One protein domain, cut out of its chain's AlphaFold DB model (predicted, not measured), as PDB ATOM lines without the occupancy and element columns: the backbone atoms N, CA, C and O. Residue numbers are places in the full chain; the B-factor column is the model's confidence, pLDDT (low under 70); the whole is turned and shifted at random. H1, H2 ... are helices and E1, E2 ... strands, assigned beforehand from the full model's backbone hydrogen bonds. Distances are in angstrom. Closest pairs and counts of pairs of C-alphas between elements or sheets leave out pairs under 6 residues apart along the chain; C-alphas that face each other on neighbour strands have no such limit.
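This is residues 55 to 121 of the 121 residues of an uncharacterized protein of Paenibacillus sp. CF384 (UniProt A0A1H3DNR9). A small three-stranded sheet makes one end of an elongated body, and two long helices reach away from it, crossing each other near their middles. H1 leaves the sheet directly after E2, residues 85 to 92 turn the chain at the far end, and H2 comes back to end over the sheet. The printed part has 67 residues, with two named helices and three named strands in the order E1 E2 H1 H2 E3; the sheet, E1 E2 E3, is antiparallel, and the class is mixed, helices and strands. The whole is only just compact, close to loose, with a radius of gyration of the C-alphas of 12.9 A and spans of 38 by 23 by 17 A.

E1, residues 55 to 60, begins at C-alpha 55 (19.317, 10.413, 21.800) and is 15.0 A long. E2, residues 63 to 68, is 17.1 A long. H1, residues 69 to 84, is 22.3 A long. H2, residues 93 to 109, is 24.0 A long. E3, residues 117 to 120, ends at C-alpha 120 (30.354, 21.379, 21.311).

E1 and E2 form an antiparallel hairpin, with N 57 and O 65 2.8 A apart, within hydrogen-bond range. E3 is antiparallel to E2, with N 66 and O 117 within range at 2.8 A. H1 and H2 are on one face of this sheet, making two layers, helices over a sheet. H2 is on it at a height of 5.3 A, only just over E1, with 3 C-alphas falling on that strand; their closest C-alphas, Ala 57 and Val 105, are 6.7 A apart. H1 touches H2 with residues 75 to 79 alone, closest at the C-alphas of Ile 79 and Met 100, 6.5 A; they run opposite ways at a steep tilt of 48 degrees. In both helices every O i to N i+4 pair is within hydrogen-bond range.

The two C-alphas farthest apart, those of Gly 86 and Ile 121, are 40.5 A apart. The printed part has no cut, no link is long, and no printed residue is under 70 in pLDDT.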
ATOM      1  N   ILE A  55      19.741  10.194  20.421       89.25
ATOM      2  CA  ILE A  55      19.317  10.413  21.800       89.25
ATOM      3  C   ILE A  55      20.485  10.968  22.600       89.25
ATOM      4  O   ILE A  55      21.612  10.484  22.498       89.25
ATOM      5  N   LYS A  56      20.208  11.979  23.428       90.25
ATOM      6  CA  LYS A  56      21.191  12.551  24.346       90.25
ATOM      7  C   LYS A  56      21.712  11.468  25.299       90.25
ATOM      8  O   LYS A  56      20.952  10.895  26.085       90.25
ATOM      9  N   ALA A  57      23.012  11.213  25.231       89.12
ATOM     10  CA  ALA A  57      23.669  10.116  25.927       89.12
ATOM     11  C   ALA A  57      24.439  10.594  27.162       89.12
ATOM     12  O   ALA A  57      24.266  10.019  28.236       89.12
ATOM     13  N   ARG A  58      25.252  11.652  27.020       89.81
ATOM     14  CA  ARG A  58      26.132  12.164  28.084       89.81
ATOM     15  C   ARG A  58      26.446  13.647  27.890       89.81
ATOM     16  O   ARG A  58      26.672  14.072  26.763       89.81
ATOM     17  N   ASP A  59      26.524  14.401  28.982       90.62
ATOM     18  CA  ASP A  59      27.094  15.754  28.990       90.62
ATOM     19  C   ASP A  59      28.564  15.720  29.433       90.62
ATOM     20  O   ASP A  59      28.933  14.977  30.344       90.62
ATOM     21  N   SER A  60      29.395  16.529  28.786       89.50
ATOM     22  CA  SER A  60      30.785  16.810  29.143       89.50
ATOM     23  C   SER A  60      30.970  18.319  29.313       89.50
ATOM     24  O   SER A  60      30.139  19.109  28.865       89.50
ATOM     25  N   ALA A  61      32.081  18.726  29.925       89.12
ATOM     26  CA  ALA A  61      32.470  20.133  30.003       89.12
ATOM     27  C   ALA A  61      32.618  20.774  28.610       89.12
ATOM     28  O   ALA A  61      32.331  21.956  28.450       89.12
ATOM     29  N   ASP A  62      33.017  19.980  27.614       87.38
ATOM     30  CA  ASP A  62      33.300  20.444  26.251       87.38
ATOM     31  C   ASP A  62      32.086  20.364  25.305       87.38
ATOM     32  O   ASP A  62      32.149  20.861  24.181       87.38
ATOM     33  N   GLY A  63      30.997  19.700  25.710       90.25
ATOM     34  CA  GLY A  63      29.851  19.453  24.834       90.25
ATOM     35  C   GLY A  63      28.965  18.276  25.235       90.25
ATOM     36  O   GLY A  63      29.198  17.606  26.239       90.25
ATOM     37  N   THR A  64      27.954  17.989  24.419       91.56
ATOM     38  CA  THR A  64      26.984  16.909  24.643       91.56
ATOM     39  C   THR A  64      27.130  15.810  23.594       91.56
ATOM     40  O   THR A  64      27.151  16.065  22.389       91.56
ATOM     41  N   TYR A  65      27.176  14.562  24.056       91.19
ATOM     42  CA  TYR A  65      27.197  13.360  23.230       91.19
ATOM     43  C   TYR A  65      25.784  12.831  23.000       91.19
ATOM     44  O   TYR A  65      24.980  12.717  23.931       91.19
ATOM     45  N   TYR A  66      25.520  12.429  21.764       91.75
ATOM     46  CA  TYR A  66      24.303  11.776  21.316       91.75
ATOM     47  C   TYR A  66      24.655  10.439  20.670       91.75
ATOM     48  O   TYR A  66      25.628  10.340  19.922       91.75
ATOM     49  N   VAL A  67      23.858   9.411  20.934       91.00
ATOM     50  CA  VAL A  67      24.033   8.072  20.350       91.00
ATOM     51  C   VAL A  67      22.723   7.616  19.703       91.00
ATOM     52  O   VAL A  67      21.669   8.174  20.026       91.00
ATOM     53  N   PRO A  68      22.747   6.637  18.786       90.69
ATOM     54  CA  PRO A  68      21.531   6.141  18.153       90.69
ATOM     55  C   PRO A  68      20.533   5.596  19.181       90.69
ATOM     56  O   PRO A  68      20.915   4.946  20.155       90.69
ATOM     57  N   GLU A  69      19.244   5.813  18.941       87.81
ATOM     58  CA  GLU A  69      18.152   5.304  19.779       87.81
ATOM     59  C   GLU A  69      18.255   3.792  19.997       87.81
ATOM     60  O   GLU A  69      18.179   3.335  21.135       87.81
ATOM     61  N   GLN A  70      18.569   3.028  18.944       87.75
ATOM     62  CA  GLN A  70      18.730   1.574  19.037       87.75
ATOM     63  C   GLN A  70      19.837   1.176  20.025       87.75
ATOM     64  O   GLN A  70      19.742   0.151  20.696       87.75
ATOM     65  N   VAL A  71      20.893   1.985  20.135       89.56
ATOM     66  CA  VAL A  71      21.988   1.749  21.083       89.56
ATOM     67  C   VAL A  71      21.528   2.048  22.505       89.56
ATOM     68  O   VAL A  71      21.789   1.254  23.408       89.56
ATOM     69  N   MET A  72      20.802   3.149  22.717       89.81
ATOM     70  CA  MET A  72      20.230   3.460  24.032       89.81
ATOM     71  C   MET A  72      19.238   2.391  24.499       89.81
ATOM     72  O   MET A  72      19.267   2.012  25.671       89.81
ATOM     73  N   GLU A  73      18.408   1.861  23.599       90.75
ATOM     74  CA  GLU A  73      17.511   0.740  23.898       90.75
ATOM     75  C   GLU A  73      18.294  -0.515  24.304       90.75
ATOM     76  O   GLU A  73      17.984  -1.137  25.321       90.75
ATOM     77  N   GLN A  74      19.359  -0.860  23.572       92.25
ATOM     78  CA  GLN A  74      20.227  -1.989  23.922       92.25
ATOM     79  C   GLN A  74      20.897  -1.807  25.288       92.25
ATOM     80  O   GLN A  74      20.974  -2.760  26.068       92.25
ATOM     81  N   ILE A  75      21.365  -0.594  25.599       92.00
ATOM     82  CA  ILE A  75      21.916  -0.251  26.915       92.00
ATOM     83  C   ILE A  75      20.849  -0.465  27.993       92.00
ATOM     84  O   ILE A  75      21.112  -1.157  28.977       92.00
ATOM     85  N   GLN A  76      19.625   0.026  27.786       91.19
ATOM     86  CA  GLN A  76      18.530  -0.163  28.738       91.19
ATOM     87  C   GLN A  76      18.186  -1.647  28.943       91.19
ATOM     88  O   GLN A  76      17.993  -2.087  30.078       91.19
ATOM     89  N   CYS A  77      18.159  -2.444  27.872       91.06
ATOM     90  CA  CYS A  77      17.955  -3.888  27.964       91.06
ATOM     91  C   CYS A  77      19.047  -4.573  28.798       91.06
ATOM     92  O   CYS A  77      18.726  -5.435  29.619       91.06
ATOM     93  N   LYS A  78      20.319  -4.176  28.641       91.12
ATOM     94  CA  LYS A  78      21.429  -4.700  29.456       91.12
ATOM     95  C   LYS A  78      21.264  -4.349  30.933       91.12
ATOM     96  O   LYS A  78      21.401  -5.234  31.773       91.12
ATOM     97  N   ILE A  79      20.909  -3.103  31.254       90.38
ATOM     98  CA  ILE A  79      20.655  -2.670  32.641       90.38
ATOM     99  C   ILE A  79      19.540  -3.514  33.264       90.38
ATOM    100  O   ILE A  79      19.702  -4.046  34.364       90.38
ATOM    101  N   ASN A  80      18.438  -3.698  32.535       88.69
ATOM    102  CA  ASN A  80      17.309  -4.502  32.995       88.69
ATOM    103  C   ASN A  80      17.703  -5.971  33.206       88.69
ATOM    104  O   ASN A  80      17.276  -6.580  34.184       88.69
ATOM    105  N   ALA A  81      18.538  -6.540  32.332       89.06
ATOM    106  CA  ALA A  81      19.040  -7.903  32.485       89.06
ATOM    107  C   ALA A  81      19.942  -8.055  33.723       89.06
ATOM    108  O   ALA A  81      19.812  -9.034  34.458       89.06
ATOM    109  N   ILE A  82      20.813  -7.075  33.994       88.94
ATOM    110  CA  ILE A  82      21.660  -7.064  35.197       88.94
ATOM    111  C   ILE A  82      20.786  -6.960  36.449       88.94
ATOM    112  O   ILE A  82      20.961  -7.752  37.376       88.94
ATOM    113  N   ALA A  83      19.802  -6.059  36.459       87.19
ATOM    114  CA  ALA A  83      18.873  -5.921  37.577       87.19
ATOM    115  C   ALA A  83      18.056  -7.203  37.815       87.19
ATOM    116  O   ALA A  83      17.908  -7.646  38.953       87.19
ATOM    117  N   ALA A  84      17.584  -7.845  36.743       86.88
ATOM    118  CA  ALA A  84      16.826  -9.092  36.810       86.88
ATOM    119  C   ALA A  84      17.676 -10.311  37.209       86.88
ATOM    120  O   ALA A  84      17.124 -11.311  37.665       86.88
ATOM    121  N   SER A  85      19.005 -10.248  37.064       88.19
ATOM    122  CA  SER A  85      19.898 -11.358  37.423       88.19
ATOM    123  C   SER A  85      19.911 -11.669  38.925       88.19
ATOM    124  O   SER A  85      20.293 -12.770  39.315       88.19
ATOM    125  N   GLY A  86      19.541 -10.701  39.775       80.12
ATOM    126  CA  GLY A  86      19.580 -10.838  41.234       80.12
ATOM    127  C   GLY A  86      20.990 -10.984  41.824       80.12
ATOM    128  O   GLY A  86      21.129 -11.264  43.011       80.12
ATOM    129  N   THR A  87      22.038 -10.804  41.014       81.56
ATOM    130  CA  THR A  87      23.443 -10.948  41.438       81.56
ATOM    131  C   THR A  87      24.016  -9.686  42.082       81.56
ATOM    132  O   THR A  87      25.035  -9.752  42.769       81.56
ATOM    133  N   VAL A  88      23.356  -8.542  41.888       83.00
ATOM    134  CA  VAL A  88      23.782  -7.235  42.391       83.00
ATOM    135  C   VAL A  88      22.771  -6.738  43.416       83.00
ATOM    136  O   VAL A  88      21.566  -6.756  43.177       83.00
ATOM    137  N   TYR A  89      23.265  -6.277  44.565       84.19
ATOM    138  CA  TYR A  89      22.429  -5.595  45.545       84.19
ATOM    139  C   TYR A  89      22.114  -4.176  45.060       84.19
ATOM    140  O   TYR A  89      23.016  -3.361  44.883       84.19
ATOM    141  N   ILE A  90      20.828  -3.887  44.862       87.25
ATOM    142  CA  ILE A  90      20.336  -2.588  44.398       87.25
ATOM    143  C   ILE A  90      19.699  -1.873  45.590       87.25
ATOM    144  O   ILE A  90      18.569  -2.174  45.969       87.25
ATOM    145  N   ALA A  91      20.445  -0.949  46.200       83.75
ATOM    146  CA  ALA A  91      19.953  -0.139  47.318       83.75
ATOM    147  C   ALA A  91      18.971   0.951  46.853       83.75
ATOM    148  O   ALA A  91      17.945   1.175  47.488       83.75
ATOM    149  N   ASP A  92      19.289   1.598  45.728       89.50
ATOM    150  CA  ASP A  92      18.472   2.623  45.078       89.50
ATOM    151  C   ASP A  92      18.375   2.306  43.572       89.50
ATOM    152  O   ASP A  92      19.392   2.348  42.872       89.50
ATOM    153  N   PRO A  93      17.177   1.966  43.060       84.38
ATOM    154  CA  PRO A  93      16.974   1.653  41.649       84.38
ATOM    155  C   PRO A  93      17.279   2.810  40.695       84.38
ATOM    156  O   PRO A  93      17.765   2.560  39.595       84.38
ATOM    157  N   ILE A  94      17.001   4.057  41.088       87.25
ATOM    158  CA  ILE A  94      17.220   5.227  40.225       87.25
ATOM    159  C   ILE A  94      18.719   5.446  40.077       87.25
ATOM    160  O   ILE A  94      19.233   5.472  38.960       87.25
ATOM    161  N   TYR A  95      19.421   5.497  41.209       87.00
ATOM    162  CA  TYR A  95      20.870   5.658  41.226       87.00
ATOM    163  C   TYR A  95      21.581   4.526  40.473       87.00
ATOM    164  O   TYR A  95      22.498   4.771  39.693       87.00
ATOM    165  N   PHE A  96      21.124   3.283  40.652       89.31
ATOM    166  CA  PHE A  96      21.667   2.134  39.931       89.31
ATOM    167  C   PHE A  96      21.510   2.276  38.411       89.31
ATOM    168  O   PHE A  96      22.473   2.059  37.674       89.31
ATOM    169  N   ILE A  97      20.321   2.655  37.930       88.38
ATOM    170  CA  ILE A  97      20.072   2.840  36.493       88.38
ATOM    171  C   ILE A  97      20.953   3.958  35.935       88.38
ATOM    172  O   ILE A  97      21.552   3.776  34.876       88.38
ATOM    173  N   GLU A  98      21.061   5.090  36.631       89.56
ATOM    174  CA  GLU A  98      21.903   6.210  36.200       89.56
ATOM    175  C   GLU A  98      23.381   5.815  36.133       89.56
ATOM    176  O   GLU A  98      24.027   6.034  35.108       89.56
ATOM    177  N   GLN A  99      23.891   5.148  37.170       91.25
ATOM    178  CA  GLN A  99      25.276   4.688  37.223       91.25
ATOM    179  C   GLN A  99      25.586   3.673  36.112       91.25
ATOM    180  O   GLN A  99      26.602   3.794  35.426       91.25
ATOM    181  N   MET A 100      24.717   2.678  35.906       91.00
ATOM    182  CA  MET A 100      24.908   1.676  34.849       91.00
ATOM    183  C   MET A 100      24.779   2.285  33.457       91.00
ATOM    184  O   MET A 100      25.541   1.931  32.557       91.00
ATOM    185  N   ARG A 101      23.850   3.229  33.273       91.38
ATOM    186  CA  ARG A 101      23.725   3.982  32.025       91.38
ATOM    187  C   ARG A 101      25.005   4.754  31.736       91.38
ATOM    188  O   ARG A 101      25.501   4.667  30.619       91.38
ATOM    189  N   GLU A 102      25.551   5.478  32.708       92.31
ATOM    190  CA  GLU A 102      26.778   6.252  32.511       92.31
ATOM    191  C   GLU A 102      27.970   5.353  32.153       92.31
ATOM    192  O   GLU A 102      28.719   5.667  31.222       92.31
ATOM    193  N   GLN A 103      28.116   4.212  32.833       93.00
ATOM    194  CA  GLN A 103      29.168   3.235  32.538       93.00
ATOM    195  C   GLN A 103      29.043   2.675  31.119       93.00
ATOM    196  O   GLN A 103      29.981   2.791  30.333       93.00
ATOM    197  N   LEU A 104      27.871   2.151  30.756       93.31
ATOM    198  CA  LEU A 104      27.642   1.526  29.449       93.31
ATOM    199  C   LEU A 104      27.716   2.532  28.292       93.31
ATOM    200  O   LEU A 104      28.211   2.199  27.217       93.31
ATOM    201  N   VAL A 105      27.256   3.770  28.499       93.00
ATOM    202  CA  VAL A 105      27.421   4.849  27.512       93.00
ATOM    203  C   VAL A 105      28.898   5.211  27.357       93.00
ATOM    204  O   VAL A 105      29.360   5.407  26.237       93.00
ATOM    205  N   THR A 106      29.660   5.277  28.450       93.06
ATOM    206  CA  THR A 106      31.103   5.562  28.387       93.06
ATOM    207  C   THR A 106      31.860   4.450  27.664       93.06
ATOM    208  O   THR A 106      32.684   4.739  26.801       93.06
ATOM    209  N   GLU A 107      31.552   3.187  27.957       92.94
ATOM    210  CA  GLU A 107      32.100   2.034  27.231       92.94
ATOM    211  C   GLU A 107      31.780   2.101  25.736       92.94
ATOM    212  O   GLU A 107      32.664   1.878  24.911       92.94
ATOM    213  N   TYR A 108      30.544   2.464  25.384       92.12
ATOM    214  CA  TYR A 108      30.138   2.633  23.992       92.12
ATOM    215  C   TYR A 108      30.926   3.743  23.284       92.12
ATOM    216  O   TYR A 108      31.383   3.532  22.163       92.12
ATOM    217  N   LEU A 109      31.109   4.899  23.929       90.19
ATOM    218  CA  LEU A 109      31.844   6.040  23.365       90.19
ATOM    219  C   LEU A 109      33.356   5.792  23.244       90.19
ATOM    220  O   LEU A 109      33.997   6.406  22.400       90.19
ATOM    221  N   ASN A 110      33.923   4.899  24.059       90.75
ATOM    222  CA  ASN A 110      35.340   4.522  23.997       90.75
ATOM    223  C   ASN A 110      35.651   3.483  22.904       90.75
ATOM    224  O   ASN A 110      36.806   3.098  22.734       90.75
ATOM    225  N   CYS A 111      34.635   2.976  22.207       89.56
ATOM    226  CA  CYS A 111      34.807   2.035  21.111       89.56
ATOM    227  C   CYS A 111      34.965   2.809  19.794       89.56
ATOM    228  O   CYS A 111      34.044   3.504  19.373       89.56
ATOM    229  N   ASP A 112      36.118   2.662  19.135       77.88
ATOM    230  CA  ASP A 112      36.499   3.442  17.942       77.88
ATOM    231  C   ASP A 112      35.541   3.280  16.743       77.88
ATOM    232  O   ASP A 112      35.487   4.138  15.864       77.88
ATOM    233  N   GLU A 113      34.764   2.195  16.696       84.38
ATOM    234  CA  GLU A 113      33.793   1.923  15.624       84.38
ATOM    235  C   GLU A 113      32.362   2.376  15.958       84.38
ATOM    236  O   GLU A 113      31.457   2.261  15.127       84.38
ATOM    237  N   SER A 114      32.123   2.883  17.170       87.19
ATOM    238  CA  SER A 114      30.783   3.245  17.625       87.19
ATOM    239  C   SER A 114      30.304   4.555  16.996       87.19
ATOM    240  O   SER A 114      30.918   5.600  17.217       87.19
ATOM    241  N   PRO A 115      29.166   4.575  16.279       87.94
ATOM    242  CA  PRO A 115      28.601   5.823  15.790       87.94
ATOM    243  C   PRO A 115      28.087   6.679  16.956       87.94
ATOM    244  O   PRO A 115      27.203   6.268  17.711       87.94
ATOM    245  N   TYR A 116      28.605   7.898  17.075       91.25
ATOM    246  CA  TYR A 116      28.111   8.927  17.991       91.25
ATOM    247  C   TYR A 116      28.119  10.297  17.305       91.25
ATOM    248  O   TYR A 116      28.833  10.525  16.328       91.25
ATOM    249  N   TYR A 117      27.320  11.221  17.829       89.44
ATOM    250  CA  TYR A 117      27.302  12.619  17.419       89.44
ATOM    251  C   TYR A 117      27.664  13.501  18.615       89.44
ATOM    252  O   TYR A 117      27.109  13.334  19.699       89.44
ATOM    253  N   PHE A 118      28.608  14.424  18.439       90.75
ATOM    254  CA  PHE A 118      29.074  15.322  19.495       90.75
ATOM    255  C   PHE A 118      28.746  16.773  19.143       90.75
ATOM    256  O   PHE A 118      29.075  17.240  18.052       90.75
ATOM    257  N   VAL A 119      28.101  17.476  20.074       90.31
ATOM    258  CA  VAL A 119      27.742  18.894  19.953       90.31
ATOM    259  C   VAL A 119      28.600  19.703  20.925       90.31
ATOM    260  O   VAL A 119      28.376  19.581  22.129       90.31
ATOM    261  N   PRO A 120      29.560  20.512  20.445       91.00
ATOM    262  CA  PRO A 120      30.354  21.379  21.311       91.00
ATOM    263  C   PRO A 120      29.517  22.540  21.875       91.00
ATOM    264  O   PRO A 120      28.521  22.937  21.262       91.00
ATOM    265  N   ILE A 121      29.933  23.075  23.029       83.38
ATOM    266  CA  ILE A 121      29.354  24.275  23.672       83.38
ATOM    267  C   ILE A 121      30.121  25.535  23.260       83.38
ATOM    268  O   ILE A 121      31.369  25.474  23.187       83.38
TER     269      ILE A 121